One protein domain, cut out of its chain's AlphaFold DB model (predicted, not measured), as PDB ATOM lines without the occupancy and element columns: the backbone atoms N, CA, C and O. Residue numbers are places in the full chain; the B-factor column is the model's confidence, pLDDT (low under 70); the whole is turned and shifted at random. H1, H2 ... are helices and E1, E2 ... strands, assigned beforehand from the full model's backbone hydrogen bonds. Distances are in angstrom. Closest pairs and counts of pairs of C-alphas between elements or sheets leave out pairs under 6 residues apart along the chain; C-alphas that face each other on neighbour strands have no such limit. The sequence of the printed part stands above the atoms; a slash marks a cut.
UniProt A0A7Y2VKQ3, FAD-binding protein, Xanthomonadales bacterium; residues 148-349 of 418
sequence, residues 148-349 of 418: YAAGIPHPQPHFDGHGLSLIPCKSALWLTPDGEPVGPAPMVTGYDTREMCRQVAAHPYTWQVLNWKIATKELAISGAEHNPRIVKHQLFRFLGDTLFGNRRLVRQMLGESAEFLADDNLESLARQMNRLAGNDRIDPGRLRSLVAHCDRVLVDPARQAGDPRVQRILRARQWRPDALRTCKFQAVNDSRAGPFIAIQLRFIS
ATOM      1  N   TYR A 148     175.858  83.973 170.080       96.81
ATOM      2  CA  TYR A 148     176.550  84.711 169.016       96.81
ATOM      3  C   TYR A 148     178.074  84.629 169.136       96.81
ATOM      4  O   TYR A 148     178.640  84.506 170.220       96.81
ATOM      5  N   ALA A 149     178.724  84.725 167.976       96.69
ATOM      6  CA  ALA A 149     180.169  84.601 167.811       96.69
ATOM      7  C   ALA A 149     180.931  85.925 168.017       96.69
ATOM      8  O   ALA A 149     182.146  85.917 168.158       96.69
ATOM      9  N   ALA A 150     180.234  87.064 167.996       97.62
ATOM     10  CA  ALA A 150     180.840  88.392 168.078       97.62
ATOM     11  C   ALA A 150     180.336  89.149 169.310       97.62
ATOM     12  O   ALA A 150     179.499  90.044 169.204       97.62
ATOM     13  N   GLY A 151     180.811  88.746 170.486       98.12
ATOM     14  CA  GLY A 151     180.569  89.431 171.750       98.12
ATOM     15  C   GLY A 151     181.725  90.343 172.157       98.12
ATOM     16  O   GLY A 151     182.882  89.983 171.961       98.12
ATOM     17  N   ILE A 152     181.411  91.476 172.779       98.31
ATOM     18  CA  ILE A 152     182.364  92.328 173.515       98.31
ATOM     19  C   ILE A 152     181.837  92.578 174.935       98.31
ATOM     20  O   ILE A 152     180.612  92.572 175.109       98.31
ATOM     21  N   PRO A 153     182.687  92.826 175.946       98.00
ATOM     22  CA  PRO A 153     182.228  93.381 177.214       98.00
ATOM     23  C   PRO A 153     181.453  94.679 176.972       98.00
ATOM     24  O   PRO A 153     181.857  95.520 176.164       98.00
ATOM     25  N   HIS A 154     180.308  94.830 177.633       97.00
ATOM     26  CA  HIS A 154     179.508  96.039 177.513       97.00
ATOM     27  C   HIS A 154     180.284  97.221 178.124       97.00
ATOM     28  O   HIS A 154     180.631  97.137 179.298       97.00
ATOM     29  N   PRO A 155     180.522  98.334 177.398       95.06
ATOM     30  CA  PRO A 155     181.262  99.491 177.922       95.06
ATOM     31  C   PRO A 155     180.670 100.093 179.202       95.06
ATOM     32  O   PRO A 155     181.375 100.639 180.040       95.06
ATOM     33  N   GLN A 156     179.346  99.998 179.336       94.44
ATOM     34  CA  GLN A 156     178.567 100.491 180.477       94.44
ATOM     35  C   GLN A 156     177.688  99.354 181.035       94.44
ATOM     36  O   GLN A 156     176.500  99.293 180.721       94.44
ATOM     37  N   PRO A 157     178.266  98.344 181.707       95.56
ATOM     38  CA  PRO A 157     177.548  97.117 182.042       95.56
ATOM     39  C   PRO A 157     176.457  97.374 183.094       95.56
ATOM     40  O   PRO A 157     176.639  98.164 184.014       95.56
ATOM     41  N   HIS A 158     175.316  96.687 182.975       94.75
ATOM     42  CA  HIS A 158     174.209  96.786 183.941       94.75
ATOM     43  C   HIS A 158     174.264  95.696 185.020       94.75
ATOM     44  O   HIS A 158     173.530  95.750 186.003       94.75
ATOM     45  N   PHE A 159     175.091  94.679 184.802       95.88
ATOM     46  CA  PHE A 159     175.327  93.542 185.680       95.88
ATOM     47  C   PHE A 159     176.683  92.928 185.315       95.88
ATOM     48  O   PHE A 159     177.233  93.215 184.246       95.88
ATOM     49  N   ASP A 160     177.222  92.101 186.203       95.00
ATOM     50  CA  ASP A 160     178.513  91.457 185.984       95.00
ATOM     51  C   ASP A 160     178.488  90.506 184.774       95.00
ATOM     52  O   ASP A 160     177.487  89.840 184.501       95.00
ATOM     53  N   GLY A 161     179.571  90.492 183.999       95.81
ATOM     54  CA  GLY A 161     179.668  89.724 182.754       95.81
ATOM     55  C   GLY A 161     178.766  90.206 181.603       95.81
ATOM     56  O   GLY A 161     178.666  89.507 180.591       95.81
ATOM     57  N   HIS A 162     178.107  91.372 181.709       97.88
ATOM     58  CA  HIS A 162     177.240  91.902 180.647       97.88
ATOM     59  C   HIS A 162     178.018  92.117 179.340       97.88
ATOM     60  O   HIS A 162     178.993  92.867 179.286       97.88
ATOM     61  N   GLY A 163     177.552  91.479 178.266       97.25
ATOM     62  CA  GLY A 163     178.131  91.584 176.933       97.25
ATOM     63  C   GLY A 163     177.216  92.256 175.917       97.25
ATOM     64  O   GLY A 163     175.992  92.127 175.962       97.25
ATOM     65  N   LEU A 164     177.825  92.897 174.923       96.12
ATOM     66  CA  LEU A 164     177.158  93.352 173.707       96.12
ATOM     67  C   LEU A 164     177.392  92.369 172.568       96.12
ATOM     68  O   LEU A 164     178.521  91.983 172.285       96.12
ATOM     69  N   SER A 165     176.311  92.006 171.877       96.12
ATOM     70  CA  SER A 165     176.391  91.239 170.634       96.12
ATOM     71  C   SER A 165     176.505  92.195 169.451       96.12
ATOM     72  O   SER A 165     175.603  92.998 169.186       96.12
ATOM     73  N   LEU A 166     177.616  92.102 168.732       96.81
ATOM     74  CA  LEU A 166     177.818  92.785 167.466       96.81
ATOM     75  C   LEU A 166     177.155  91.990 166.337       96.81
ATOM     76  O   LEU A 166     177.043  90.767 166.389       96.81
ATOM     77  N   ILE A 167     176.755  92.692 165.282       93.94
ATOM     78  CA  ILE A 167     176.533  92.104 163.964       93.94
ATOM     79  C   ILE A 167     177.871  92.249 163.230       93.94
ATOM     80  O   ILE A 167     178.201  93.360 162.800       93.94
ATOM     81  N   PRO A 168     178.659  91.163 163.129       92.44
ATOM     82  CA  PRO A 168     180.021  91.240 162.626       92.44
ATOM     83  C   PRO A 168     180.052  91.673 161.159       92.44
ATOM     84  O   PRO A 168     179.179  91.283 160.369       92.44
ATOM     85  N   CYS A 169     181.085  92.426 160.776       96.06
ATOM     86  CA  CYS A 169     181.280  92.849 159.393       96.06
ATOM     87  C   CYS A 169     181.555  91.622 158.511       96.06
ATOM     88  O   CYS A 169     182.389  90.783 158.844       96.06
ATOM     89  N   LYS A 170     180.855  91.515 157.378       95.44
ATOM     90  CA  LYS A 170     181.012  90.409 156.421       95.44
ATOM     91  C   LYS A 170     182.348  90.487 155.684       95.44
ATOM     92  O   LYS A 170     182.869  89.450 155.290       95.44
ATOM     93  N   SER A 171     182.859  91.702 155.480       95.69
ATOM     94  CA  SER A 171     184.110  91.966 154.759       95.69
ATOM     95  C   SER A 171     185.348  92.013 155.667       95.69
ATOM     96  O   SER A 171     186.438  92.274 155.168       95.69
ATOM     97  N   ALA A 172     185.206  91.806 156.981       96.38
ATOM     98  CA  ALA A 172     186.348  91.765 157.893       96.38
ATOM     99  C   ALA A 172     187.126  90.446 157.769       96.38
ATOM    100  O   ALA A 172     186.553  89.393 157.481       96.38
ATOM    101  N   LEU A 173     188.429  90.495 158.046       96.62
ATOM    102  CA  LEU A 173     189.229  89.297 158.269       96.62
ATOM    103  C   LEU A 173     188.983  88.807 159.690       96.62
ATOM    104  O   LEU A 173     189.181  89.562 160.639       96.62
ATOM    105  N   TRP A 174     188.555  87.556 159.832       97.69
ATOM    106  CA  TRP A 174     188.345  86.943 161.139       97.69
ATOM    107  C   TRP A 174     189.541  86.071 161.497       97.69
ATOM    108  O   TRP A 174     189.802  85.091 160.798       97.69
ATOM    109  N   LEU A 175     190.257  86.431 162.560       98.44
ATOM    110  CA  LEU A 175     191.520  85.807 162.947       98.44
ATOM    111  C   LEU A 175     191.440  85.146 164.329       98.44
ATOM    112  O   LEU A 175     190.688  85.582 165.204       98.44
ATOM    113  N   THR A 176     192.213  84.084 164.514       98.31
ATOM    114  CA  THR A 176     192.475  83.434 165.798       98.31
ATOM    115  C   THR A 176     193.352  84.344 166.677       98.31
ATOM    116  O   THR A 176     193.863  85.365 166.199       98.31
ATOM    117  N   PRO A 177     193.586  83.992 167.955       98.38
ATOM    118  CA  PRO A 177     194.570  84.675 168.796       98.38
ATOM    119  C   PRO A 177     195.979  84.777 168.200       98.38
ATOM    120  O   PRO A 177     196.692  85.713 168.539       98.38
ATOM    121  N   ASP A 178     196.354  83.842 167.322       97.69
ATOM    122  CA  ASP A 178     197.669  83.767 166.668       97.69
ATOM    123  C   ASP A 178     197.733  84.548 165.345       97.69
ATOM    124  O   ASP A 178     198.752  84.549 164.662       97.69
ATOM    125  N   GLY A 179     196.637  85.211 164.956       97.19
ATOM    126  CA  GLY A 179     196.575  85.996 163.723       97.19
ATOM    127  C   GLY A 179     196.296  85.167 162.467       97.19
ATOM    128  O   GLY A 179     196.296  85.717 161.368       97.19
ATOM    129  N   GLU A 180     196.004  83.876 162.620       96.75
ATOM    130  CA  GLU A 180     195.626  82.985 161.520       96.75
ATOM    131  C   GLU A 180     194.127  83.097 161.211       96.75
ATOM    132  O   GLU A 180     193.342  83.358 162.120       96.75
ATOM    133  N   PRO A 181     193.662  82.888 159.968       96.25
ATOM    134  CA  PRO A 181     192.231  82.876 159.669       96.25
ATOM    135  C   PRO A 181     191.461  81.831 160.492       96.25
ATOM    136  O   PRO A 181     191.833  80.659 160.530       96.25
ATOM    137  N   VAL A 182     190.341  82.231 161.098       96.88
ATOM    138  CA  VAL A 182     189.424  81.292 161.767       96.88
ATOM    139  C   VAL A 182     188.763  80.388 160.720       96.88
ATOM    140  O   VAL A 182     188.300  80.866 159.679       96.88
ATOM    141  N   GLY A 183     188.720  79.082 160.994       89.56
ATOM    142  CA  GLY A 183     188.217  78.067 160.072       89.56
ATOM    143  C   GLY A 183     187.813  76.759 160.769       89.56
ATOM    144  O   GLY A 183     187.867  76.656 161.997       89.56
ATOM    145  N   PRO A 184     187.383  75.733 160.008       88.00
ATOM    146  CA  PRO A 184     187.582  75.573 158.561       88.00
ATOM    147  C   PRO A 184     186.521  76.244 157.673       88.00
ATOM    148  O   PRO A 184     186.760  76.428 156.481       88.00
ATOM    149  N   ALA A 185     185.345  76.604 158.202       87.88
ATOM    150  CA  ALA A 185     184.306  77.238 157.390       87.88
ATOM    151  C   ALA A 185     184.469  78.772 157.362       87.88
ATOM    152  O   ALA A 185     184.758  79.363 158.397       87.88
ATOM    153  N   PRO A 186     184.193  79.447 156.230       87.81
ATOM    154  CA  PRO A 186     184.296  80.902 156.122       87.81
ATOM    155  C   PRO A 186     183.474  81.666 157.171       87.81
ATOM    156  O   PRO A 186     182.246  81.537 157.216       87.81
ATOM    157  N   MET A 187     184.123  82.547 157.932       93.56
ATOM    158  CA  MET A 187     183.495  83.384 158.962       93.56
ATOM    159  C   MET A 187     182.769  84.610 158.378       93.56
ATOM    160  O   MET A 187     183.117  85.755 158.653       93.56
ATOM    161  N   VAL A 188     181.748  84.371 157.547       93.81
ATOM    162  CA  VAL A 188     180.912  85.421 156.937       93.81
ATOM    163  C   VAL A 188     179.522  85.429 157.572       93.81
ATOM    164  O   VAL A 188     178.772  84.459 157.464       93.81
ATOM    165  N   THR A 189     179.161  86.554 158.192       92.19
ATOM    166  CA  THR A 189     177.882  86.771 158.888       92.19
ATOM    167  C   THR A 189     176.662  86.525 157.993       92.19
ATOM    168  O   THR A 189     176.630  86.951 156.835       92.19
ATOM    169  N   GLY A 190     175.605  85.922 158.551       91.62
ATOM    170  CA  GLY A 190     174.315  85.704 157.878       91.62
ATOM    171  C   GLY A 190     174.183  84.361 157.147       91.62
ATOM    172  O   GLY A 190     173.315  84.232 156.277       91.62
ATOM    173  N   TYR A 191     175.040  83.390 157.481       93.88
ATOM    174  CA  TYR A 191     175.089  82.052 156.879       93.88
ATOM    175  C   TYR A 191     174.742  80.934 157.868       93.88
ATOM    176  O   TYR A 191     173.644  80.398 157.774       93.88
ATOM    177  N   ASP A 192     175.662  80.575 158.767       93.69
ATOM    178  CA  ASP A 192     175.441  79.579 159.825       93.69
ATOM    179  C   ASP A 192     176.045  80.113 161.128       93.69
ATOM    180  O   ASP A 192     177.241  79.964 161.393       93.69
ATOM    181  N   THR A 193     175.214  80.790 161.922       94.25
ATOM    182  CA  THR A 193     175.655  81.403 163.184       94.25
ATOM    183  C   THR A 193     176.107  80.353 164.195       94.25
ATOM    184  O   THR A 193     177.040  80.600 164.962       94.25
ATOM    185  N   ARG A 194     175.505  79.156 164.184       94.31
ATOM    186  CA  ARG A 194     175.896  78.071 165.090       94.31
ATOM    187  C   ARG A 194     177.319  77.604 164.798       94.31
ATOM    188  O   ARG A 194     178.093  77.400 165.728       94.31
ATOM    189  N   GLU A 195     177.661  77.439 163.526       94.75
ATOM    190  CA  GLU A 195     179.013  77.057 163.123       94.75
ATOM    191  C   GLU A 195     180.039  78.148 163.453       94.75
ATOM    192  O   GLU A 195     181.108  77.837 163.973       94.75
ATOM    193  N   MET A 196     179.693  79.427 163.261       95.81
ATOM    194  CA  MET A 196     180.550  80.540 163.697       95.81
ATOM    195  C   MET A 196     180.794  80.512 165.212       95.81
ATOM    196  O   MET A 196     181.920  80.695 165.665       95.81
ATOM    197  N   CYS A 197     179.751  80.248 166.001       96.81
ATOM    198  CA  CYS A 197     179.863  80.121 167.451       96.81
ATOM    199  C   CYS A 197     180.773  78.957 167.858       96.81
ATOM    200  O   CYS A 197     181.576  79.118 168.773       96.81
ATOM    201  N   ARG A 198     180.680  77.810 167.171       96.56
ATOM    202  CA  ARG A 198     181.536  76.644 167.425       96.56
ATOM    203  C   ARG A 198     183.009  76.956 167.164       96.56
ATOM    204  O   ARG A 198     183.853  76.550 167.954       96.56
ATOM    205  N   GLN A 199     183.311  77.679 166.085       97.06
ATOM    206  CA  GLN A 199     184.682  78.083 165.761       97.06
ATOM    207  C   GLN A 199     185.224  79.127 166.743       97.06
ATOM    208  O   GLN A 199     186.356  79.001 167.188       97.06
ATOM    209  N   VAL A 200     184.416  80.113 167.149       97.56
ATOM    210  CA  VAL A 200     184.840  81.097 168.162       97.56
ATOM    211  C   VAL A 200     185.048  80.451 169.529       97.56
ATOM    212  O   VAL A 200     186.014  80.786 170.201       97.56
ATOM    213  N   ALA A 201     184.202  79.497 169.924       97.56
ATOM    214  CA  ALA A 201     184.351  78.777 171.188       97.56
ATOM    215  C   ALA A 201     185.648  77.952 171.282       97.56
ATOM    216  O   ALA A 201     186.084  77.650 172.385       97.56
ATOM    217  N   ALA A 202     186.284  77.619 170.152       97.44
ATOM    218  CA  ALA A 202     187.584  76.942 170.132       97.44
ATOM    219  C   ALA A 202     188.751  77.843 170.580       97.44
ATOM    220  O   ALA A 202     189.886  77.375 170.681       97.44
ATOM    221  N   HIS A 203     188.497  79.132 170.816       97.69
ATOM    222  CA  HIS A 203     189.504  80.113 171.183       97.69
ATOM    223  C   HIS A 203     189.043  80.946 172.392       97.69
ATOM    224  O   HIS A 203     187.849  81.194 172.558       97.69
ATOM    225  N   PRO A 204     189.973  81.445 173.229       97.00
ATOM    226  CA  PRO A 204     189.625  82.347 174.334       97.00
ATOM    227  C   PRO A 204     189.038  83.679 173.839       97.00
ATOM    228  O   PRO A 204     188.217  84.300 174.514       97.00
ATOM    229  N   TYR A 205     189.467  84.114 172.658       98.38
ATOM    230  CA  TYR A 205     188.959  85.260 171.916       98.38
ATOM    231  C   TYR A 205     189.318  85.085 170.435       98.38
ATOM    232  O   TYR A 205     190.110  84.221 170.063       98.38
ATOM    233  N   THR A 206     188.755  85.924 169.579       98.62
ATOM    234  CA  THR A 206     189.116  86.051 168.163       98.62
ATOM    235  C   THR A 206     189.218  87.528 167.795       98.62
ATOM    236  O   THR A 206     188.846  88.388 168.591       98.62
ATOM    237  N   TRP A 207     189.711  87.838 166.603       98.69
ATOM    238  CA  TRP A 207     189.812  89.206 166.102       98.69
ATOM    239  C   TRP A 207     188.997  89.392 164.833       98.69
ATOM    240  O   TRP A 207     189.029  88.540 163.948       98.69
ATOM    241  N   GLN A 208     188.349  90.545 164.693       98.50
ATOM    242  CA  GLN A 208     188.069  91.103 163.374       98.50
ATOM    243  C   GLN A 208     189.081  92.186 163.039       98.50
ATOM    244  O   GLN A 208     189.190  93.154 163.781       98.50
ATOM    245  N   VAL A 209     189.772  92.046 161.908       98.62
ATOM    246  CA  VAL A 209     190.642  93.078 161.333       98.62
ATOM    247  C   VAL A 209     189.990  93.625 160.067       98.62
ATOM    248  O   VAL A 209     189.613  92.878 159.160       98.62
ATOM    249  N   LEU A 210     189.812  94.940 160.026       98.31
ATOM    250  CA  LEU A 210     189.104  95.661 158.975       98.31
ATOM    251  C   LEU A 210     189.614  97.106 158.889       98.31
ATOM    252  O   LEU A 210     190.602  97.466 159.519       98.31
ATOM    253  N   ASN A 211     188.941  97.947 158.109       98.38
ATOM    254  CA  ASN A 211     189.198  99.383 158.086       98.38
ATOM    255  C   ASN A 211     187.931 100.186 158.376       98.38
ATOM    256  O   ASN A 211     186.814  99.655 158.407       98.38
ATOM    257  N   TRP A 212     188.111 101.487 158.570       98.00
ATOM    258  CA  TRP A 212     187.042 102.435 158.847       98.00
ATOM    259  C   TRP A 212     185.882 102.362 157.850       98.00
ATOM    260  O   TRP A 212     184.711 102.400 158.239       98.00
ATOM    261  N   LYS A 213     186.166 102.230 156.552       97.19
ATOM    262  CA  LYS A 213     185.113 102.156 155.528       97.19
ATOM    263  C   LYS A 213     184.260 100.893 155.659       97.19
ATOM    264  O   LYS A 213     183.039 100.982 155.524       97.19
ATOM    265  N   ILE A 214     184.870  99.743 155.955       97.62
ATOM    266  CA  ILE A 214     184.134  98.505 156.258       97.62
ATOM    267  C   ILE A 214     183.325  98.687 157.543       97.62
ATOM    268  O   ILE A 214     182.120  98.438 157.536       97.62
ATOM    269  N   ALA A 215     183.951  99.178 158.615       97.44
ATOM    270  CA  ALA A 215     183.304  99.323 159.916       97.44
ATOM    271  C   ALA A 215     182.072 100.230 159.826       97.44
ATOM    272  O   ALA A 215     180.978  99.859 160.230       97.44
ATOM    273  N   THR A 216     182.216 101.406 159.218       96.25
ATOM    274  CA  THR A 216     181.112 102.367 159.106       96.25
ATOM    275  C   THR A 216     179.983 101.869 158.216       96.25
ATOM    276  O   THR A 216     178.831 102.230 158.447       96.25
ATOM    277  N   LYS A 217     180.267 101.034 157.215       95.44
ATOM    278  CA  LYS A 217     179.232 100.497 156.335       95.44
ATOM    279  C   LYS A 217     178.510  99.285 156.923       95.44
ATOM    280  O   LYS A 217     177.294  99.180 156.777       95.44
ATOM    281  N   GLU A 218     179.252  98.374 157.544       95.69
ATOM    282  CA  GLU A 218     178.758  97.033 157.860       95.69
ATOM    283  C   GLU A 218     178.503  96.790 159.348       95.69
ATOM    284  O   GLU A 218     177.649  95.965 159.676       95.69
ATOM    285  N   LEU A 219     179.224  97.474 160.245       95.62
ATOM    286  CA  LEU A 219     179.116  97.230 161.681       95.62
ATOM    287  C   LEU A 219     177.734  97.641 162.190       95.62
ATOM    288  O   LEU A 219     177.231  98.739 161.928       95.62
ATOM    289  N   ALA A 220     177.136  96.767 162.988       93.38
ATOM    290  CA  ALA A 220     175.971  97.094 163.790       93.38
ATOM    291  C   ALA A 220     176.063  96.400 165.151       93.38
ATOM    292  O   ALA A 220     176.828  95.458 165.329       93.38
ATOM    293  N   ILE A 221     175.275  96.872 166.113       92.75
ATOM    294  CA  ILE A 221     175.169  96.280 167.448       92.75
ATOM    295  C   ILE A 221     173.722  95.865 167.664       92.75
ATOM    296  O   ILE A 221     172.800  96.614 167.331       92.75
ATOM    297  N   SER A 222     173.523  94.671 168.207       85.19
ATOM    298  CA  SER A 222     172.216  94.194 168.634       85.19
ATOM    299  C   SER A 222     171.831  94.868 169.952       85.19
ATOM    300  O   SER A 222     172.550  94.758 170.939       85.19
ATOM    301  N   GLY A 223     170.702  95.581 169.977       79.44
ATOM    302  CA  GLY A 223     170.198  96.255 171.183       79.44
ATOM    303  C   GLY A 223     169.618  97.642 170.907       79.44
ATOM    304  O   GLY A 223     170.032  98.334 169.979       79.44
ATOM    305  N   ALA A 224     168.634  98.066 171.702       79.44
ATOM    306  CA  ALA A 224     167.931  99.333 171.482       79.44
ATOM    307  C   ALA A 224     168.826 100.566 171.722       79.44
ATOM    308  O   ALA A 224     168.744 101.538 170.970       79.44
ATOM    309  N   GLU A 225     169.710 100.504 172.721       82.25
ATOM    310  CA  GLU A 225     170.574 101.611 173.167       82.25
ATOM    311  C   GLU A 225     171.500 102.128 172.058       82.25
ATOM    312  O   GLU A 225     171.649 103.332 171.861       82.25
ATOM    313  N   HIS A 226     172.022 101.218 171.235       83.44
ATOM    314  CA  HIS A 226     172.945 101.543 170.148       83.44
ATOM    315  C   HIS A 226     172.238 101.897 168.826       83.44
ATOM    316  O   HIS A 226     172.887 102.327 167.865       83.44
ATOM    317  N   ASN A 227     170.902 101.785 168.774       84.81
ATOM    318  CA  ASN A 227     170.079 101.984 167.575       84.81
ATOM    319  C   ASN A 227     169.033 103.113 167.731       84.81
ATOM    320  O   ASN A 227     167.846 102.915 167.441       84.81
ATOM    321  N   PRO A 228     169.440 104.345 168.103       85.75
ATOM    322  CA  PRO A 228     168.512 105.437 168.403       85.75
ATOM    323  C   PRO A 228     167.653 105.851 167.204       85.75
ATOM    324  O   PRO A 228     166.546 106.346 167.393       85.75
ATOM    325  N   ARG A 229     168.126 105.639 165.965       87.12
ATOM    326  CA  ARG A 229     167.345 105.939 164.755       87.12
ATOM    327  C   ARG A 229     166.109 105.051 164.627       87.12
ATOM    328  O   ARG A 229     165.060 105.552 164.240       87.12
ATOM    329  N   ILE A 230     166.237 103.768 164.973       83.25
ATOM    330  CA  ILE A 230     165.137 102.795 164.936       83.25
ATOM    331  C   ILE A 230     164.195 103.048 166.110       83.25
ATOM    332  O   ILE A 230     162.986 103.065 165.918       83.25
ATOM    333  N   VAL A 231     164.746 103.292 167.306       84.75
ATOM    334  CA  VAL A 231     163.964 103.566 168.523       84.75
ATOM    335  C   VAL A 231     163.133 104.845 168.396       84.75
ATOM    336  O   VAL A 231     161.973 104.850 168.779       84.75
ATOM    337  N   LYS A 232     163.707 105.924 167.850       87.56
ATOM    338  CA  LYS A 232     163.057 107.244 167.726       87.56
ATOM    339  C   LYS A 232     162.384 107.476 166.366       87.56
ATOM    340  O   LYS A 232     162.149 108.621 165.995       87.56
ATOM    341  N   HIS A 233     162.176 106.416 165.587       86.69
ATOM    342  CA  HIS A 233     161.523 106.455 164.273       86.69
ATOM    343  C   HIS A 233     162.113 107.449 163.252       86.69
ATOM    344  O   HIS A 233     161.415 107.989 162.397       86.69
ATOM    345  N   GLN A 234     163.426 107.673 163.280       87.81
ATOM    346  CA  GLN A 234     164.097 108.675 162.446       87.81
ATOM    347  C   GLN A 234     164.436 108.122 161.050       87.81
ATOM    348  O   GLN A 234     165.611 107.926 160.734       87.81
ATOM    349  N   LEU A 235     163.419 107.874 160.213       86.38
ATOM    350  CA  LEU A 235     163.553 107.180 158.919       86.38
ATOM    351  C   LEU A 235     164.602 107.814 157.994       86.38
ATOM    352  O   LEU A 235     165.502 107.121 157.529       86.38
ATOM    353  N   PHE A 236     164.537 109.128 157.767       87.38
ATOM    354  CA  PHE A 236     165.476 109.814 156.867       87.38
ATOM    355  C   PHE A 236     166.922 109.747 157.361       87.38
ATOM    356  O   PHE A 236     167.840 109.515 156.578       87.38
ATOM    357  N   ARG A 237     167.132 109.876 158.677       85.56
ATOM    358  CA  ARG A 237     168.469 109.762 159.270       85.56
ATOM    359  C   ARG A 237     168.979 108.321 159.232       85.56
ATOM    360  O   ARG A 237     170.154 108.112 158.978       85.56
ATOM    361  N   PHE A 238     168.101 107.334 159.419       85.81
ATOM    362  CA  PHE A 238     168.435 105.919 159.254       85.81
ATOM    363  C   PHE A 238     168.853 105.582 157.814       85.81
ATOM    364  O   PHE A 238     169.834 104.866 157.609       85.81
ATOM    365  N   LEU A 239     168.133 106.103 156.814       84.19
ATOM    366  CA  LEU A 239     168.491 105.933 155.403       84.19
ATOM    367  C   LEU A 239     169.820 106.625 155.081       84.19
ATOM    368  O   LEU A 239     170.670 106.014 154.438       84.19
ATOM    369  N   GLY A 240     170.037 107.840 155.593       83.56
ATOM    370  CA  GLY A 240     171.319 108.539 155.488       83.56
ATOM    371  C   GLY A 240     172.479 107.732 156.082       83.56
ATOM    372  O   GLY A 240     173.467 107.496 155.393       83.56
ATOM    373  N   ASP A 241     172.327 107.221 157.308       84.94
ATOM    374  CA  ASP A 241     173.332 106.373 157.968       84.94
ATOM    375  C   ASP A 241     173.585 105.071 157.170       84.94
ATOM    376  O   ASP A 241     174.711 104.582 157.111       84.94
ATOM    377  N   THR A 242     172.558 104.519 156.511       82.12
ATOM    378  CA  THR A 242     172.682 103.313 155.668       82.12
ATOM    379  C   THR A 242     173.424 103.591 154.355       82.12
ATOM    380  O   THR A 242     174.189 102.745 153.895       82.12
ATOM    381  N   LEU A 243     173.214 104.760 153.742       81.56
ATOM    382  CA  LEU A 243     173.836 105.136 152.468       81.56
ATOM    383  C   LEU A 243     175.277 105.631 152.642       81.56
ATOM    384  O   LEU A 243     176.155 105.254 151.866       81.56
ATOM    385  N   PHE A 244     175.521 106.455 153.661       83.75
ATOM    386  CA  PHE A 244     176.797 107.148 153.872       83.75
ATOM    387  C   PHE A 244     177.669 106.529 154.977       83.75
ATOM    388  O   PHE A 244     178.801 106.972 155.195       83.75
ATOM    389  N   GLY A 245     177.164 105.489 155.646       87.19
ATOM    390  CA  GLY A 245     177.841 104.769 156.719       87.19
ATOM    391  C   GLY A 245     177.566 105.348 158.112       87.19
ATOM    392  O   GLY A 245     177.526 106.559 158.334       87.19
ATOM    393  N   ASN A 246     177.448 104.461 159.095       89.75
ATOM    394  CA  ASN A 246     177.199 104.758 160.497       89.75
ATOM    395  C   ASN A 246     178.492 105.140 161.241       89.75
ATOM    396  O   ASN A 246     178.968 104.441 162.136       89.75
ATOM    397  N   ARG A 247     179.059 106.298 160.881       93.44
ATOM    398  CA  ARG A 247     180.266 106.858 161.524       93.44
ATOM    399  C   ARG A 247     180.086 107.075 163.024       93.44
ATOM    400  O   ARG A 247     181.036 106.921 163.781       93.44
ATOM    401  N   ARG A 248     178.869 107.422 163.456       93.12
ATOM    402  CA  ARG A 248     178.535 107.645 164.868       93.12
ATOM    403  C   ARG A 248     178.824 106.402 165.706       93.12
ATOM    404  O   ARG A 248     179.483 106.524 166.726       93.12
ATOM    405  N   LEU A 249     178.333 105.237 165.277       93.38
ATOM    406  CA  LEU A 249     178.499 103.993 166.026       93.38
ATOM    407  C   LEU A 249     179.971 103.596 166.152       93.38
ATOM    408  O   LEU A 249     180.409 103.241 167.237       93.38
ATOM    409  N   VAL A 250     180.736 103.696 165.062       96.00
ATOM    410  CA  VAL A 250     182.165 103.346 165.080       96.00
ATOM    411  C   VAL A 250     182.948 104.277 166.010       96.00
ATOM    412  O   VAL A 250     183.728 103.796 166.821       96.00
ATOM    413  N   ARG A 251     182.691 105.596 165.967       96.62
ATOM    414  CA  ARG A 251     183.308 106.556 166.907       96.62
ATOM    415  C   ARG A 251     182.932 106.280 168.352       96.62
ATOM    416  O   ARG A 251     183.791 106.372 169.215       96.62
ATOM    417  N   GLN A 252     181.662 105.960 168.595       95.38
ATOM    418  CA  GLN A 252     181.183 105.612 169.925       95.38
ATOM    419  C   GLN A 252     181.973 104.415 170.472       95.38
ATOM    420  O   GLN A 252     182.525 104.500 171.558       95.38
ATOM    421  N   MET A 253     182.097 103.332 169.699       96.88
ATOM    422  CA  MET A 253     182.810 102.135 170.158       96.88
ATOM    423  C   MET A 253     184.312 102.350 170.326       96.88
ATOM    424  O   MET A 253     184.856 101.883 171.315       96.88
ATOM    425  N   LEU A 254     184.963 103.110 169.442       97.50
ATOM    426  CA  LEU A 254     186.374 103.484 169.614       97.50
ATOM    427  C   LEU A 254     186.620 104.373 170.843       97.50
ATOM    428  O   LEU A 254     187.724 104.380 171.372       97.50
ATOM    429  N   GLY A 255     185.621 105.152 171.270       97.44
ATOM    430  CA  GLY A 255     185.727 106.012 172.450       97.44
ATOM    431  C   GLY A 255     185.340 105.327 173.762       97.44
ATOM    432  O   GLY A 255     185.819 105.734 174.814       97.44
ATOM    433  N   GLU A 256     184.465 104.321 173.712       96.75
ATOM    434  CA  GLU A 256     183.862 103.712 174.908       96.75
ATOM    435  C   GLU A 256     184.355 102.281 175.182       96.75
ATOM    436  O   GLU A 256     184.344 101.852 176.332       96.75
ATOM    437  N   SER A 257     184.772 101.516 174.167       97.62
ATOM    438  CA  SER A 257     185.138 100.101 174.315       97.62
ATOM    439  C   SER A 257     186.639  99.877 174.162       97.62
ATOM    440  O   SER A 257     187.208 100.162 173.113       97.62
ATOM    441  N   ALA A 258     187.258  99.252 175.167       97.38
ATOM    442  CA  ALA A 258     188.656  98.816 175.097       97.38
ATOM    443  C   ALA A 258     188.909  97.751 174.011       97.38
ATOM    444  O   ALA A 258     190.039  97.580 173.567       97.38
ATOM    445  N   GLU A 259     187.860  97.057 173.555       98.12
ATOM    446  CA  GLU A 259     187.971  96.009 172.534       98.12
ATOM    447  C   GLU A 259     188.151  96.560 171.116       98.12
ATOM    448  O   GLU A 259     188.456  95.790 170.206       98.12
ATOM    449  N   PHE A 260     187.923  97.863 170.911       98.62
ATOM    450  CA  PHE A 260     188.029  98.529 169.617       98.62
ATOM    451  C   PHE A 260     189.347  99.288 169.527       98.62
ATOM    452  O   PHE A 260     189.535 100.327 170.151       98.62
ATOM    453  N   LEU A 261     190.239  98.788 168.682       98.75
ATOM    454  CA  LEU A 261     191.540  99.385 168.417       98.75
ATOM    455  C   LEU A 261     191.523 100.024 167.033       98.75
ATOM    456  O   LEU A 261     190.941  99.461 166.103       98.75
ATOM    457  N   ALA A 262     192.183 101.169 166.879       98.50
ATOM    458  CA  ALA A 262     192.393 101.790 165.580       98.50
ATOM    459  C   ALA A 262     193.808 102.348 165.455       98.50
ATOM    460  O   ALA A 262     194.370 102.878 166.412       98.50
ATOM    461  N   ASP A 263     194.369 102.224 164.257       98.44
ATOM    462  CA  ASP A 263     195.681 102.765 163.922       98.44
ATOM    463  C   ASP A 263     195.805 102.951 162.405       98.44
ATOM    464  O   ASP A 263     195.215 102.196 161.628       98.44
ATOM    465  N   ASP A 264     196.598 103.924 161.968       97.81
ATOM    466  CA  ASP A 264     196.915 104.116 160.548       97.81
ATOM    467  C   ASP A 264     197.969 103.113 160.048       97.81
ATOM    468  O   ASP A 264     198.194 102.978 158.845       97.81
ATOM    469  N   ASN A 265     198.604 102.368 160.959       97.12
ATOM    470  CA  ASN A 265     199.656 101.414 160.655       97.12
ATOM    471  C   ASN A 265     199.366 100.019 161.245       97.12
ATOM    472  O   ASN A 265     199.209  99.854 162.453       97.12
ATOM    473  N   LEU A 266     199.377  98.981 160.394       97.06
ATOM    474  CA  LEU A 266     199.105  97.592 160.805       97.06
ATOM    475  C   LEU A 266     200.069  97.038 161.862       97.06
ATOM    476  O   LEU A 266     199.676  96.186 162.651       97.06
ATOM    477  N   GLU A 267     201.320  97.485 161.891       97.88
ATOM    478  CA  GLU A 267     202.300  97.013 162.871       97.88
ATOM    479  C   GLU A 267     202.097  97.659 164.237       97.88
ATOM    480  O   GLU A 267     202.209  96.997 165.268       97.88
ATOM    481  N   SER A 268     201.728  98.938 164.262       98.12
ATOM    482  CA  SER A 268     201.248  99.569 165.489       98.12
ATOM    483  C   SER A 268     199.943  98.921 165.970       98.12
ATOM    484  O   SER A 268     199.850  98.560 167.142       98.12
ATOM    485  N   LEU A 269     198.993  98.639 165.068       98.69
ATOM    486  CA  LEU A 269     197.758  97.923 165.405       98.69
ATOM    487  C   LEU A 269     198.033  96.528 165.987       98.69
ATOM    488  O   LEU A 269     197.460  96.186 167.017       98.69
ATOM    489  N   ALA A 270     198.937  95.745 165.393       98.69
ATOM    490  CA  ALA A 270     199.337  94.435 165.915       98.69
ATOM    491  C   ALA A 270     199.904  94.533 167.342       98.69
ATOM    492  O   ALA A 270     199.523  93.760 168.219       98.69
ATOM    493  N   ARG A 271     200.745  95.541 167.615       98.56
ATOM    494  CA  ARG A 271     201.237  95.814 168.975       98.56
ATOM    495  C   ARG A 271     200.103  96.190 169.931       98.56
ATOM    496  O   ARG A 271     200.115  95.762 171.082       98.56
ATOM    497  N   GLN A 272     199.111  96.964 169.486       98.75
ATOM    498  CA  GLN A 272     197.916  97.250 170.288       98.75
ATOM    499  C   GLN A 272     197.113  95.973 170.590       98.75
ATOM    500  O   GLN A 272     196.709  95.781 171.735       98.75
ATOM    501  N   MET A 273     196.932  95.091 169.600       98.81
ATOM    502  CA  MET A 273     196.231  93.809 169.758       98.81
ATOM    503  C   MET A 273     196.909  92.925 170.811       98.81
ATOM    504  O   MET A 273     196.239  92.417 171.709       98.81
ATOM    505  N   ASN A 274     198.237  92.802 170.739       98.69
ATOM    506  CA  ASN A 274     199.058  92.073 171.709       98.69
ATOM    507  C   ASN A 274     198.932  92.656 173.125       98.69
ATOM    508  O   ASN A 274     198.618  91.934 174.073       98.69
ATOM    509  N   ARG A 275     199.048  93.986 173.265       98.62
ATOM    510  CA  ARG A 275     198.859  94.669 174.559       98.62
ATOM    511  C   ARG A 275     197.475  94.430 175.158       98.62
ATOM    512  O   ARG A 275     197.396  94.122 176.341       98.62
ATOM    513  N   LEU A 276     196.405  94.546 174.365       98.44
ATOM    514  CA  LEU A 276     195.041  94.292 174.844       98.44
ATOM    515  C   LEU A 276     194.873  92.836 175.296       98.44
ATOM    516  O   LEU A 276     194.253  92.567 176.320       98.44
ATOM    517  N   ALA A 277     195.433  91.893 174.539       97.75
ATOM    518  CA  ALA A 277     195.333  90.476 174.849       97.75
ATOM    519  C   ALA A 277     196.298  89.999 175.953       97.75
ATOM    520  O   ALA A 277     196.216  88.836 176.358       97.75
ATOM    521  N   GLY A 278     197.209  90.860 176.418       97.94
ATOM    522  CA  GLY A 278     198.214  90.529 177.430       97.94
ATOM    523  C   GLY A 278     199.213  89.458 176.978       97.94
ATOM    524  O   GLY A 278     199.633  88.640 177.790       97.94
ATOM    525  N   ASN A 279     199.542  89.402 175.683       97.12
ATOM    526  CA  ASN A 279     200.468  88.424 175.101       97.12
ATOM    527  C   ASN A 279     201.129  88.966 173.822       97.12
ATOM    528  O   ASN A 279     200.751  90.030 173.359       97.12
ATOM    529  N   ASP A 280     202.058  88.214 173.223       97.25
ATOM    530  CA  ASP A 280     202.774  88.597 171.992       97.25
ATOM    531  C   ASP A 280     202.492  87.646 170.812       97.25
ATOM    532  O   ASP A 280     203.382  87.299 170.036       97.25
ATOM    533  N   ARG A 281     201.248  87.162 170.689       97.81
ATOM    534  CA  ARG A 281     200.890  86.113 169.712       97.81
ATOM    535  C   ARG A 281     200.748  86.621 168.276       97.81
ATOM    536  O   ARG A 281     200.938  85.846 167.343       97.81
ATOM    537  N   ILE A 282     200.413  87.898 168.073       98.44
ATOM    538  CA  ILE A 282     200.263  88.485 166.736       98.44
ATOM    539  C   ILE A 282     201.620  88.984 166.238       98.44
ATOM    540  O   ILE A 282     202.137  89.984 166.737       98.44
ATOM    541  N   ASP A 283     202.153  88.338 165.200       98.19
ATOM    542  CA  ASP A 283     203.322  88.832 164.467       98.19
ATOM    543  C   ASP A 283     202.911  89.909 163.433       98.19
ATOM    544  O   ASP A 283     202.107  89.632 162.530       98.19
ATOM    545  N   PRO A 284     203.465  91.136 163.502       97.94
ATOM    546  CA  PRO A 284     203.132  92.209 162.567       97.94
ATOM    547  C   PRO A 284     203.420  91.891 161.092       97.94
ATOM    548  O   PRO A 284     202.675  92.319 160.204       97.94
ATOM    549  N   GLY A 285     204.502  91.160 160.805       97.81
ATOM    550  CA  GLY A 285     204.910  90.805 159.444       97.81
ATOM    551  C   GLY A 285     203.951  89.806 158.798       97.81
ATOM    552  O   GLY A 285     203.540  89.987 157.644       97.81
ATOM    553  N   ARG A 286     203.529  88.794 159.560       97.75
ATOM    554  CA  ARG A 286     202.511  87.814 159.175       97.75
ATOM    555  C   ARG A 286     201.158  88.476 158.982       97.75
ATOM    556  O   ARG A 286     200.554  88.265 157.932       97.75
ATOM    557  N   LEU A 287     200.722  89.340 159.905       98.38
ATOM    558  CA  LEU A 287     199.458  90.068 159.759       98.38
ATOM    559  C   LEU A 287     199.440  90.900 158.468       98.38
ATOM    560  O   LEU A 287     198.490  90.821 157.687       98.38
ATOM    561  N   ARG A 288     200.513  91.653 158.198       97.94
ATOM    562  CA  ARG A 288     200.661  92.449 156.969       97.94
ATOM    563  C   ARG A 288     200.604  91.578 155.714       97.94
ATOM    564  O   ARG A 288     199.909  91.916 154.756       97.94
ATOM    565  N   SER A 289     201.311  90.450 155.731       97.81
ATOM    566  CA  SER A 289     201.351  89.498 154.616       97.81
ATOM    567  C   SER A 289     199.982  88.866 154.359       97.81
ATOM    568  O   SER A 289     199.562  88.754 153.205       97.81
ATOM    569  N   LEU A 290     199.255  88.514 155.424       97.38
ATOM    570  CA  LEU A 290     197.907  87.960 155.355       97.38
ATOM    571  C   LEU A 290     196.903  88.972 154.797       97.38
ATOM    572  O   LEU A 290     196.128  88.632 153.899       97.38
ATOM    573  N   VAL A 291     196.936  90.217 155.282       97.62
ATOM    574  CA  VAL A 291     196.096  91.307 154.765       97.62
ATOM    575  C   VAL A 291     196.353  91.513 153.271       97.62
ATOM    576  O   VAL A 291     195.419  91.453 152.474       97.62
ATOM    577  N   ALA A 292     197.619  91.653 152.864       96.62
ATOM    578  CA  ALA A 292     197.983  91.826 151.459       96.62
ATOM    579  C   ALA A 292     197.582  90.620 150.590       96.62
ATOM    580  O   ALA A 292     197.182  90.774 149.435       96.62
ATOM    581  N   HIS A 293     197.680  89.399 151.125       95.12
ATOM    582  CA  HIS A 293     197.200  88.203 150.440       95.12
ATOM    583  C   HIS A 293     195.684  88.252 150.216       95.12
ATOM    584  O   HIS A 293     195.243  88.065 149.081       95.12
ATOM    585  N   CYS A 294     194.901  88.551 151.255       93.88
ATOM    586  CA  CYS A 294     193.445  88.632 151.152       93.88
ATOM    587  C   CYS A 294     192.997  89.752 150.203       93.88
ATOM    588  O   CYS A 294     192.116  89.531 149.376       93.88
ATOM    589  N   ASP A 295     193.643  90.916 150.244       95.44
ATOM    590  CA  ASP A 295     193.311  92.036 149.359       95.44
ATOM    591  C   ASP A 295     193.579  91.715 147.880       95.44
ATOM    592  O   ASP A 295     192.789  92.095 147.014       95.44
ATOM    593  N   ARG A 296     194.630  90.940 147.569       94.00
ATOM    594  CA  ARG A 296     194.889  90.471 146.193       94.00
ATOM    595  C   ARG A 296     193.782  89.568 145.654       94.00
ATOM    596  O   ARG A 296     193.496  89.612 144.462       94.00
ATOM    597  N   VAL A 297     193.142  88.769 146.510       93.00
ATOM    598  CA  VAL A 297     191.986  87.948 146.110       93.00
ATOM    599  C   VAL A 297     190.805  88.833 145.701       93.00
ATOM    600  O   VAL A 297     190.069  88.484 144.785       93.00
ATOM    601  N   LEU A 298     190.637  90.002 146.327       90.75
ATOM    602  CA  LEU A 298     189.511  90.903 146.064       90.75
ATOM    603  C   LEU A 298     189.593  91.641 144.722       90.75
ATOM    604  O   LEU A 298     188.562  92.123 144.261       90.75
ATOM    605  N   VAL A 299     190.764  91.734 144.087       88.06
ATOM    606  CA  VAL A 299     190.951  92.467 142.815       88.06
ATOM    607  C   VAL A 299     191.071  91.563 141.584       88.06
ATOM    608  O   VAL A 299     190.993  92.058 140.465       88.06
ATOM    609  N   ASP A 300     191.225  90.253 141.778       88.56
ATOM    610  CA  ASP A 300     191.412  89.265 140.710       88.56
ATOM    611  C   ASP A 300     190.131  88.420 140.533       88.56
ATOM    612  O   ASP A 300     189.826  87.592 141.397       88.56
ATOM    613  N   PRO A 301     189.373  88.583 139.428       88.12
ATOM    614  CA  PRO A 301     188.137  87.835 139.189       88.12
ATOM    615  C   PRO A 301     188.295  86.307 139.216       88.12
ATOM    616  O   PRO A 301     187.384  85.607 139.662       88.12
ATOM    617  N   ALA A 302     189.440  85.775 138.778       88.12
ATOM    618  CA  ALA A 302     189.683  84.335 138.791       88.12
ATOM    619  C   ALA A 302     189.847  83.824 140.229       88.12
ATOM    620  O   ALA A 302     189.274  82.798 140.599       88.12
ATOM    621  N   ARG A 303     190.550  84.579 141.084       88.56
ATOM    622  CA  ARG A 303     190.674  84.250 142.517       88.56
ATOM    623  C   ARG A 303     189.364  84.437 143.265       88.56
ATOM    624  O   ARG A 303     189.035  83.620 144.121       88.56
ATOM    625  N   GLN A 304     188.594  85.470 142.924       89.06
ATOM    626  CA  GLN A 304     187.265  85.694 143.491       89.06
ATOM    627  C   GLN A 304     186.359  84.474 143.299       89.06
ATOM    628  O   GLN A 304     185.657  84.092 144.235       89.06
ATOM    629  N   ALA A 305     186.378  83.857 142.112       87.75
ATOM    630  CA  ALA A 305     185.587  82.665 141.810       87.75
ATOM    631  C   ALA A 305     185.930  81.474 142.727       87.75
ATOM    632  O   ALA A 305     185.038  80.705 143.079       87.75
ATOM    633  N   GLY A 306     187.194  81.361 143.149       88.69
ATOM    634  CA  GLY A 306     187.687  80.276 143.999       88.69
ATOM    635  C   GLY A 306     187.630  80.526 145.511       88.69
ATOM    636  O   GLY A 306     187.727  79.560 146.261       88.69
ATOM    637  N   ASP A 307     187.473  81.769 145.988       91.50
ATOM    638  CA  ASP A 307     187.455  82.075 147.431       91.50
ATOM    639  C   ASP A 307     186.027  81.976 148.021       91.50
ATOM    640  O   ASP A 307     185.150  82.796 147.706       91.50
ATOM    641  N   PRO A 308     185.763  81.028 148.944       91.50
ATOM    642  CA  PRO A 308     184.429  80.841 149.513       91.50
ATOM    643  C   PRO A 308     183.901  82.037 150.327       91.50
ATOM    644  O   PRO A 308     182.684  82.207 150.431       91.50
ATOM    645  N   ARG A 309     184.768  82.881 150.912       91.88
ATOM    646  CA  ARG A 309     184.351  84.113 151.612       91.88
ATOM    647  C   ARG A 309     183.821  85.129 150.611       91.88
ATOM    648  O   ARG A 309     182.737  85.676 150.813       91.88
ATOM    649  N   VAL A 310     184.548  85.336 149.513       93.38
ATOM    650  CA  VAL A 310     184.139  86.245 148.432       93.38
ATOM    651  C   VAL A 310     182.802  85.795 147.846       93.38
ATOM    652  O   VAL A 310     181.890  86.615 147.720       93.38
ATOM    653  N   GLN A 311     182.633  84.495 147.585       93.38
ATOM    654  CA  GLN A 311     181.369  83.944 147.085       93.38
ATOM    655  C   GLN A 311     180.196  84.183 148.049       93.38
ATOM    656  O   GLN A 311     179.092  84.535 147.622       93.38
ATOM    657  N   ARG A 312     180.420  84.075 149.365       93.44
ATOM    658  CA  ARG A 312     179.402  84.414 150.375       93.44
ATOM    659  C   ARG A 312     179.065  85.905 150.381       93.44
ATOM    660  O   ARG A 312     177.892  86.270 150.400       93.44
ATOM    661  N   ILE A 313     180.055  86.788 150.299       94.44
ATOM    662  CA  ILE A 313     179.796  88.232 150.220       94.44
ATOM    663  C   ILE A 313     178.998  88.560 148.949       94.44
ATOM    664  O   ILE A 313     177.984  89.255 149.023       94.44
ATOM    665  N   LEU A 314     179.393  88.014 147.797       93.38
ATOM    666  CA  LEU A 314     178.683  88.180 146.525       93.38
ATOM    667  C   LEU A 314     177.223  87.725 146.616       93.38
ATOM    668  O   LEU A 314     176.322  88.483 146.252       93.38
ATOM    669  N   ARG A 315     176.979  86.529 147.158       93.12
ATOM    670  CA  ARG A 315     175.624  85.994 147.337       93.12
ATOM    671  C   ARG A 315     174.796  86.827 148.315       93.12
ATOM    672  O   ARG A 315     173.628  87.086 148.042       93.12
ATOM    673  N   ALA A 316     175.373  87.307 149.418       93.19
ATOM    674  CA  ALA A 316     174.666  88.210 150.328       93.19
ATOM    675  C   ALA A 316     174.210  89.489 149.603       93.19
ATOM    676  O   ALA A 316     173.060  89.907 149.739       93.19
ATOM    677  N   ARG A 317     175.076  90.056 148.755       94.19
ATOM    678  CA  ARG A 317     174.798  91.264 147.963       94.19
ATOM    679  C   ARG A 317     173.772  91.081 146.840       94.19
ATOM    680  O   ARG A 317     173.343  92.083 146.276       94.19
ATOM    681  N   GLN A 318     173.354  89.860 146.505       93.81
ATOM    682  CA  GLN A 318     172.234  89.655 145.571       93.81
ATOM    683  C   GLN A 318     170.909  90.159 146.168       93.81
ATOM    684  O   GLN A 318     169.997  90.543 145.437       93.81
ATOM    685  N   TRP A 319     170.812  90.223 147.500       93.75
ATOM    686  CA  TRP A 319     169.685  90.834 148.191       93.75
ATOM    687  C   TRP A 319     169.916  92.335 148.391       93.75
ATOM    688  O   TRP A 319     170.873  92.741 149.049       93.75
ATOM    689  N   ARG A 320     169.036  93.182 147.837       92.06
ATOM    690  CA  ARG A 320     169.238  94.645 147.785       92.06
ATOM    691  C   ARG A 320     169.511  95.295 149.156       92.06
ATOM    692  O   ARG A 320     170.491  96.036 149.243       92.06
ATOM    693  N   PRO A 321     168.731  95.033 150.228       90.31
ATOM    694  CA  PRO A 321     169.043  95.551 151.563       90.31
ATOM    695  C   PRO A 321     170.453  95.199 152.053       90.31
ATOM    696  O   PRO A 321     171.158  96.059 152.581       90.31
ATOM    697  N   ASP A 322     170.904  93.966 151.821       91.19
ATOM    698  CA  ASP A 322     172.244  93.520 152.210       91.19
ATOM    699  C   ASP A 322     173.321  94.165 151.330       91.19
ATOM    700  O   ASP A 322     174.379  94.541 151.833       91.19
ATOM    701  N   ALA A 323     173.054  94.360 150.036       92.00
ATOM    702  CA  ALA A 323     173.963  95.024 149.100       92.00
ATOM    703  C   ALA A 323     174.286  96.470 149.504       92.00
ATOM    704  O   ALA A 323     175.421  96.925 149.311       92.00
ATOM    705  N   LEU A 324     173.295  97.176 150.062       89.88
ATOM    706  CA  LEU A 324     173.440  98.532 150.595       89.88
ATOM    707  C   LEU A 324     174.291  98.553 151.868       89.88
ATOM    708  O   LEU A 324     175.094  99.464 152.042       89.88
ATOM    709  N   ARG A 325     174.159  97.528 152.714       89.38
ATOM    710  CA  ARG A 325     174.831  97.420 154.022       89.38
ATOM    711  C   ARG A 325     176.150  96.650 154.005       89.38
ATOM    712  O   ARG A 325     176.779  96.512 155.042       89.38
ATOM    713  N   THR A 326     176.555  96.127 152.855       93.31
ATOM    714  CA  THR A 326     177.796  95.360 152.691       93.31
ATOM    715  C   THR A 326     178.710  96.120 151.733       93.31
ATOM    716  O   THR A 326     178.243  96.756 150.781       93.31
ATOM    717  N   CYS A 327     180.014  96.104 151.957       93.75
ATOM    718  CA  CYS A 327     181.015  96.593 151.019       93.75
ATOM    719  C   CYS A 327     181.026  95.733 149.747       93.75
ATOM    720  O   CYS A 327     180.568  94.590 149.725       93.75
ATOM    721  N   LYS A 328     181.498  96.311 148.640       88.56
ATOM    722  CA  LYS A 328     181.755  95.584 147.391       88.56
ATOM    723  C   LYS A 328     183.270  95.488 147.251       88.56
ATOM    724  O   LYS A 328     183.866  96.424 146.739       88.56
ATOM    725  N   PHE A 329     183.857  94.406 147.766       86.06
ATOM    726  CA  PHE A 329     185.297  94.125 147.656       86.06
ATOM    727  C   PHE A 329     186.194  95.248 148.199       86.06
ATOM    728  O   PHE A 329     187.109  95.713 147.529       86.06
ATOM    729  N   GLN A 330     185.905  95.726 149.411       95.31
ATOM    730  CA  GLN A 330     186.754  96.732 150.040       95.31
ATOM    731  C   GLN A 330     188.024  96.063 150.569       95.31
ATOM    732  O   GLN A 330     187.945  95.314 151.536       95.31
ATOM    733  N   ALA A 331     189.168  96.366 149.951       96.06
ATOM    734  CA  ALA A 331     190.478  95.980 150.466       96.06
ATOM    735  C   ALA A 331     190.701  96.594 151.852       96.06
ATOM    736  O   ALA A 331     190.334  97.755 152.082       96.06
ATOM    737  N   VAL A 332     191.281  95.816 152.764       96.69
ATOM    738  CA  VAL A 332     191.589  96.237 154.133       96.69
ATOM    739  C   VAL A 332     192.714  97.276 154.115       96.69
ATOM    740  O   VAL A 332     192.566  98.311 154.760       96.69
ATOM    741  N   ASN A 333     193.755  97.074 153.300       96.06
ATOM    742  CA  ASN A 333     194.924  97.952 153.137       96.06
ATOM    743  C   ASN A 333     194.722  99.112 152.135       96.06
ATOM    744  O   ASN A 333     195.686  99.644 151.588       96.06
ATOM    745  N   ASP A 334     193.478  99.511 151.852       96.00
ATOM    746  CA  ASP A 334     193.189 100.693 151.027       96.00
ATOM    747  C   ASP A 334     193.484 101.978 151.816       96.00
ATOM    748  O   ASP A 334     192.797 102.298 152.789       96.00
ATOM    749  N   SER A 335     194.476 102.747 151.361       93.44
ATOM    750  CA  SER A 335     194.929 103.983 152.012       93.44
ATOM    751  C   SER A 335     193.846 105.061 152.133       93.44
ATOM    752  O   SER A 335     193.950 105.941 152.981       93.44
ATOM    753  N   ARG A 336     192.775 104.994 151.331       95.38
ATOM    754  CA  ARG A 336     191.642 105.937 151.389       95.38
ATOM    755  C   ARG A 336     190.501 105.456 152.285       95.38
ATOM    756  O   ARG A 336     189.485 106.142 152.410       95.38
ATOM    757  N   ALA A 337     190.622 104.256 152.845       96.38
ATOM    758  CA  ALA A 337     189.589 103.601 153.640       96.38
ATOM    759  C   ALA A 337     189.946 103.489 155.129       96.38
ATOM    760  O   ALA A 337     189.121 102.974 155.890       96.38
ATOM    761  N   GLY A 338     191.146 103.945 155.509       95.69
ATOM    762  CA  GLY A 338     191.684 103.896 156.866       95.69
ATOM    763  C   GLY A 338     190.970 104.813 157.876       95.69
ATOM    764  O   GLY A 338     190.087 105.591 157.489       95.69
ATOM    765  N   PRO A 339     191.335 104.720 159.169       97.94
ATOM    766  CA  PRO A 339     192.383 103.849 159.734       97.94
ATOM    767  C   PRO A 339     192.035 102.352 159.681       97.94
ATOM    768  O   PRO A 339     190.887 101.974 159.399       97.94
ATOM    769  N   PHE A 340     193.018 101.493 159.965       98.69
ATOM    770  CA  PHE A 340     192.761 100.092 160.300       98.69
ATOM    771  C   PHE A 340     192.042 100.005 161.638       98.69
ATOM    772  O   PHE A 340     192.229 100.847 162.515       98.69
ATOM    773  N   ILE A 341     191.220  98.975 161.790       98.81
ATOM    774  CA  ILE A 341     190.482  98.684 163.010       98.81
ATOM    775  C   ILE A 341     190.674  97.206 163.343       98.81
ATOM    776  O   ILE A 341     190.536  96.354 162.461       98.81
ATOM    777  N   ALA A 342     190.953  96.910 164.610       98.81
ATOM    778  CA  ALA A 342     190.878  95.565 165.166       98.81
ATOM    779  C   ALA A 342     189.823  95.525 166.277       98.81
ATOM    780  O   ALA A 342     189.757  96.436 167.099       98.81
ATOM    781  N   ILE A 343     188.995  94.481 166.290       98.81
ATOM    782  CA  ILE A 343     187.967  94.261 167.314       98.81
ATOM    783  C   ILE A 343     188.213  92.900 167.957       98.81
ATOM    784  O   ILE A 343     188.149  91.887 167.253       98.81
ATOM    785  N   GLN A 344     188.489  92.863 169.261       98.75
ATOM    786  CA  GLN A 344     188.592  91.606 170.005       98.75
ATOM    787  C   GLN A 344     187.187  91.089 170.334       98.75
ATOM    788  O   GLN A 344     186.346  91.805 170.867       98.75
ATOM    789  N   LEU A 345     186.913  89.838 169.973       98.69
ATOM    790  CA  LEU A 345     185.596  89.217 170.062       98.69
ATOM    791  C   LEU A 345     185.643  87.957 170.914       98.69
ATOM    792  O   LEU A 345     186.561  87.146 170.802       98.69
ATOM    793  N   ARG A 346     184.601  87.755 171.713       98.31
ATOM    794  CA  ARG A 346     184.394  86.565 172.543       98.31
ATOM    795  C   ARG A 346     183.040  85.935 172.253       98.31
ATOM    796  O   ARG A 346     182.153  86.547 171.652       98.31
ATOM    797  N   PHE A 347     182.873  84.702 172.709       98.31
ATOM    798  CA  PHE A 347     181.580  84.039 172.704       98.31
ATOM    799  C   PHE A 347     180.602  84.762 173.646       98.31
ATOM    800  O   PHE A 347     180.968  85.136 174.762       98.31
ATOM    801  N   ILE A 348     179.352  84.942 173.210       98.31
ATOM    802  CA  ILE A 348     178.303  85.581 174.014       98.31
ATOM    803  C   ILE A 348     177.037  84.721 174.064       98.31
ATOM    804  O   ILE A 348     176.442  84.395 173.029       98.31
ATOM    805  N   SER A 349     176.608  84.369 175.280       97.88
ATOM    806  CA  SER A 349     175.366  83.637 175.522       97.88
ATOM    807  C   SER A 349     174.153  84.522 175.253       97.88
ATOM    808  O   SER A 349     174.176  85.736 175.496       97.88
TER     809      SER A 349
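This is residues 148 to 349 of the 418 residues of the protein "FAD-binding protein" of Xanthomonadales bacterium (UniProt A0A7Y2VKQ3). The middle of this domain is a strongly twisted sheet of six strands joined along the long last strand E6, with helices on both faces, H1 and H6 on one and H2 on the other. From H6 the long helix H7 runs past the sheet to a string of short helices, H8, H9 and H10, and H10 meets H4, which with H3 sits off the sheet too. The printed part has 202 residues, with ten named helices and six named strands in the order E1 E2 E3 H1 E4 H2 H3 H4 H5 E5 H6 H7 H8 H9 H10 E6. The sheet is branched and antiparallel, and the class is mixed, helices and strands. The whole is compact, with a radius of gyration of the C-alphas of 16.2 A and a rounded outline of 44 by 39 by 33 A.

Start at Tyr 148: E1, residues 148 to 153, and E2, residues 163 to 167, are a hairpin, antiparallel at 132 degrees, with N 164 and O 152 within hydrogen-bond range at 2.8 A. On the other side of E1 find E6, residues 340 to 349, antiparallel to it, with N 151 and O 346 at 2.8 A. E3, residues 173 to 175, is the antiparallel neighbour of E4, residues 206 to 211, with N 175 and O 207 at 2.8 A. E4 is antiparallel to E6 at 145 degrees, with N 343 and O 208 at 2.8 A. E5, residues 260 to 263, is antiparallel to E6 at 167 degrees, with N 340 and O 263 at 2.8 A. E1 and E5 lie on one side of E6, and E4 on the other side. H1, residues 193 to 201, is on the sheet over E1, at a height of 6.2 A, with C-alphas 149 and 197 the closest at 4.5 A. H6, residues 266 to 277, is on the same face over E5 and E6, at a height of 8.5 A; its closest C-alpha to E6 is that of Leu 266, 6.8 A from that of Phe 340. H2, residues 212 to 218, is on the opposite face. H5, residues 247 to 256, touches H2, closest at the C-alphas of Thr 216 and Arg 247, 5.2 A, and only grazes the sheet. H3, residues 228 to 231, and H4, residues 235 to 244, touch only at the corner, closest at C-alphas 229 and 238, 5.6 A. H7, residues 284 to 299, touches H6 with its residues 284 to 288 alone, at a steep tilt of 60 degrees, opposite ways; the C-alphas of Glu 267 and Pro 284 are closest at 4.9 A. H8, residues 301 to 306, touches H7 only at the corner, and only just, with 3 pairs of C-alphas within 8 A, closest at 297 and 303, 5.3 A. H9, residues 308 to 316, touches H8 likewise, with 3 pairs, closest at 304 and 310, 5.9 A. H10, residues 320 to 325, touches H4, closest at C-alphas 242 and 325, 6.5 A. Every O i to N i+4 pair is within hydrogen-bond range in H1, H2, H4, H5, H6, H9 and H10; H7 has 11 of 12 and H8 1 of 2, and H3 is too short for such a pair.

Find C-alpha 148 at (176.550, 84.711, 169.016), where E1 begins. E4 measures 16.7 A from first to last C-alpha, H6 16.2 A, and H4 and H5 14.2 A each. H7 starts at C-alpha 284, (203.132, 92.209, 162.567), and runs 23.2 A. E6 runs 28.4 A to C-alpha 349 at (175.366, 83.637, 175.522).

The two C-alphas farthest apart, those of Phe 159 and Ala 302, are 49.9 A apart. The printed part has no cut. The links E3 to H1 and H10 to E6 are long. The mean pLDDT of the printed part is 94.2, and no printed residue is under 70.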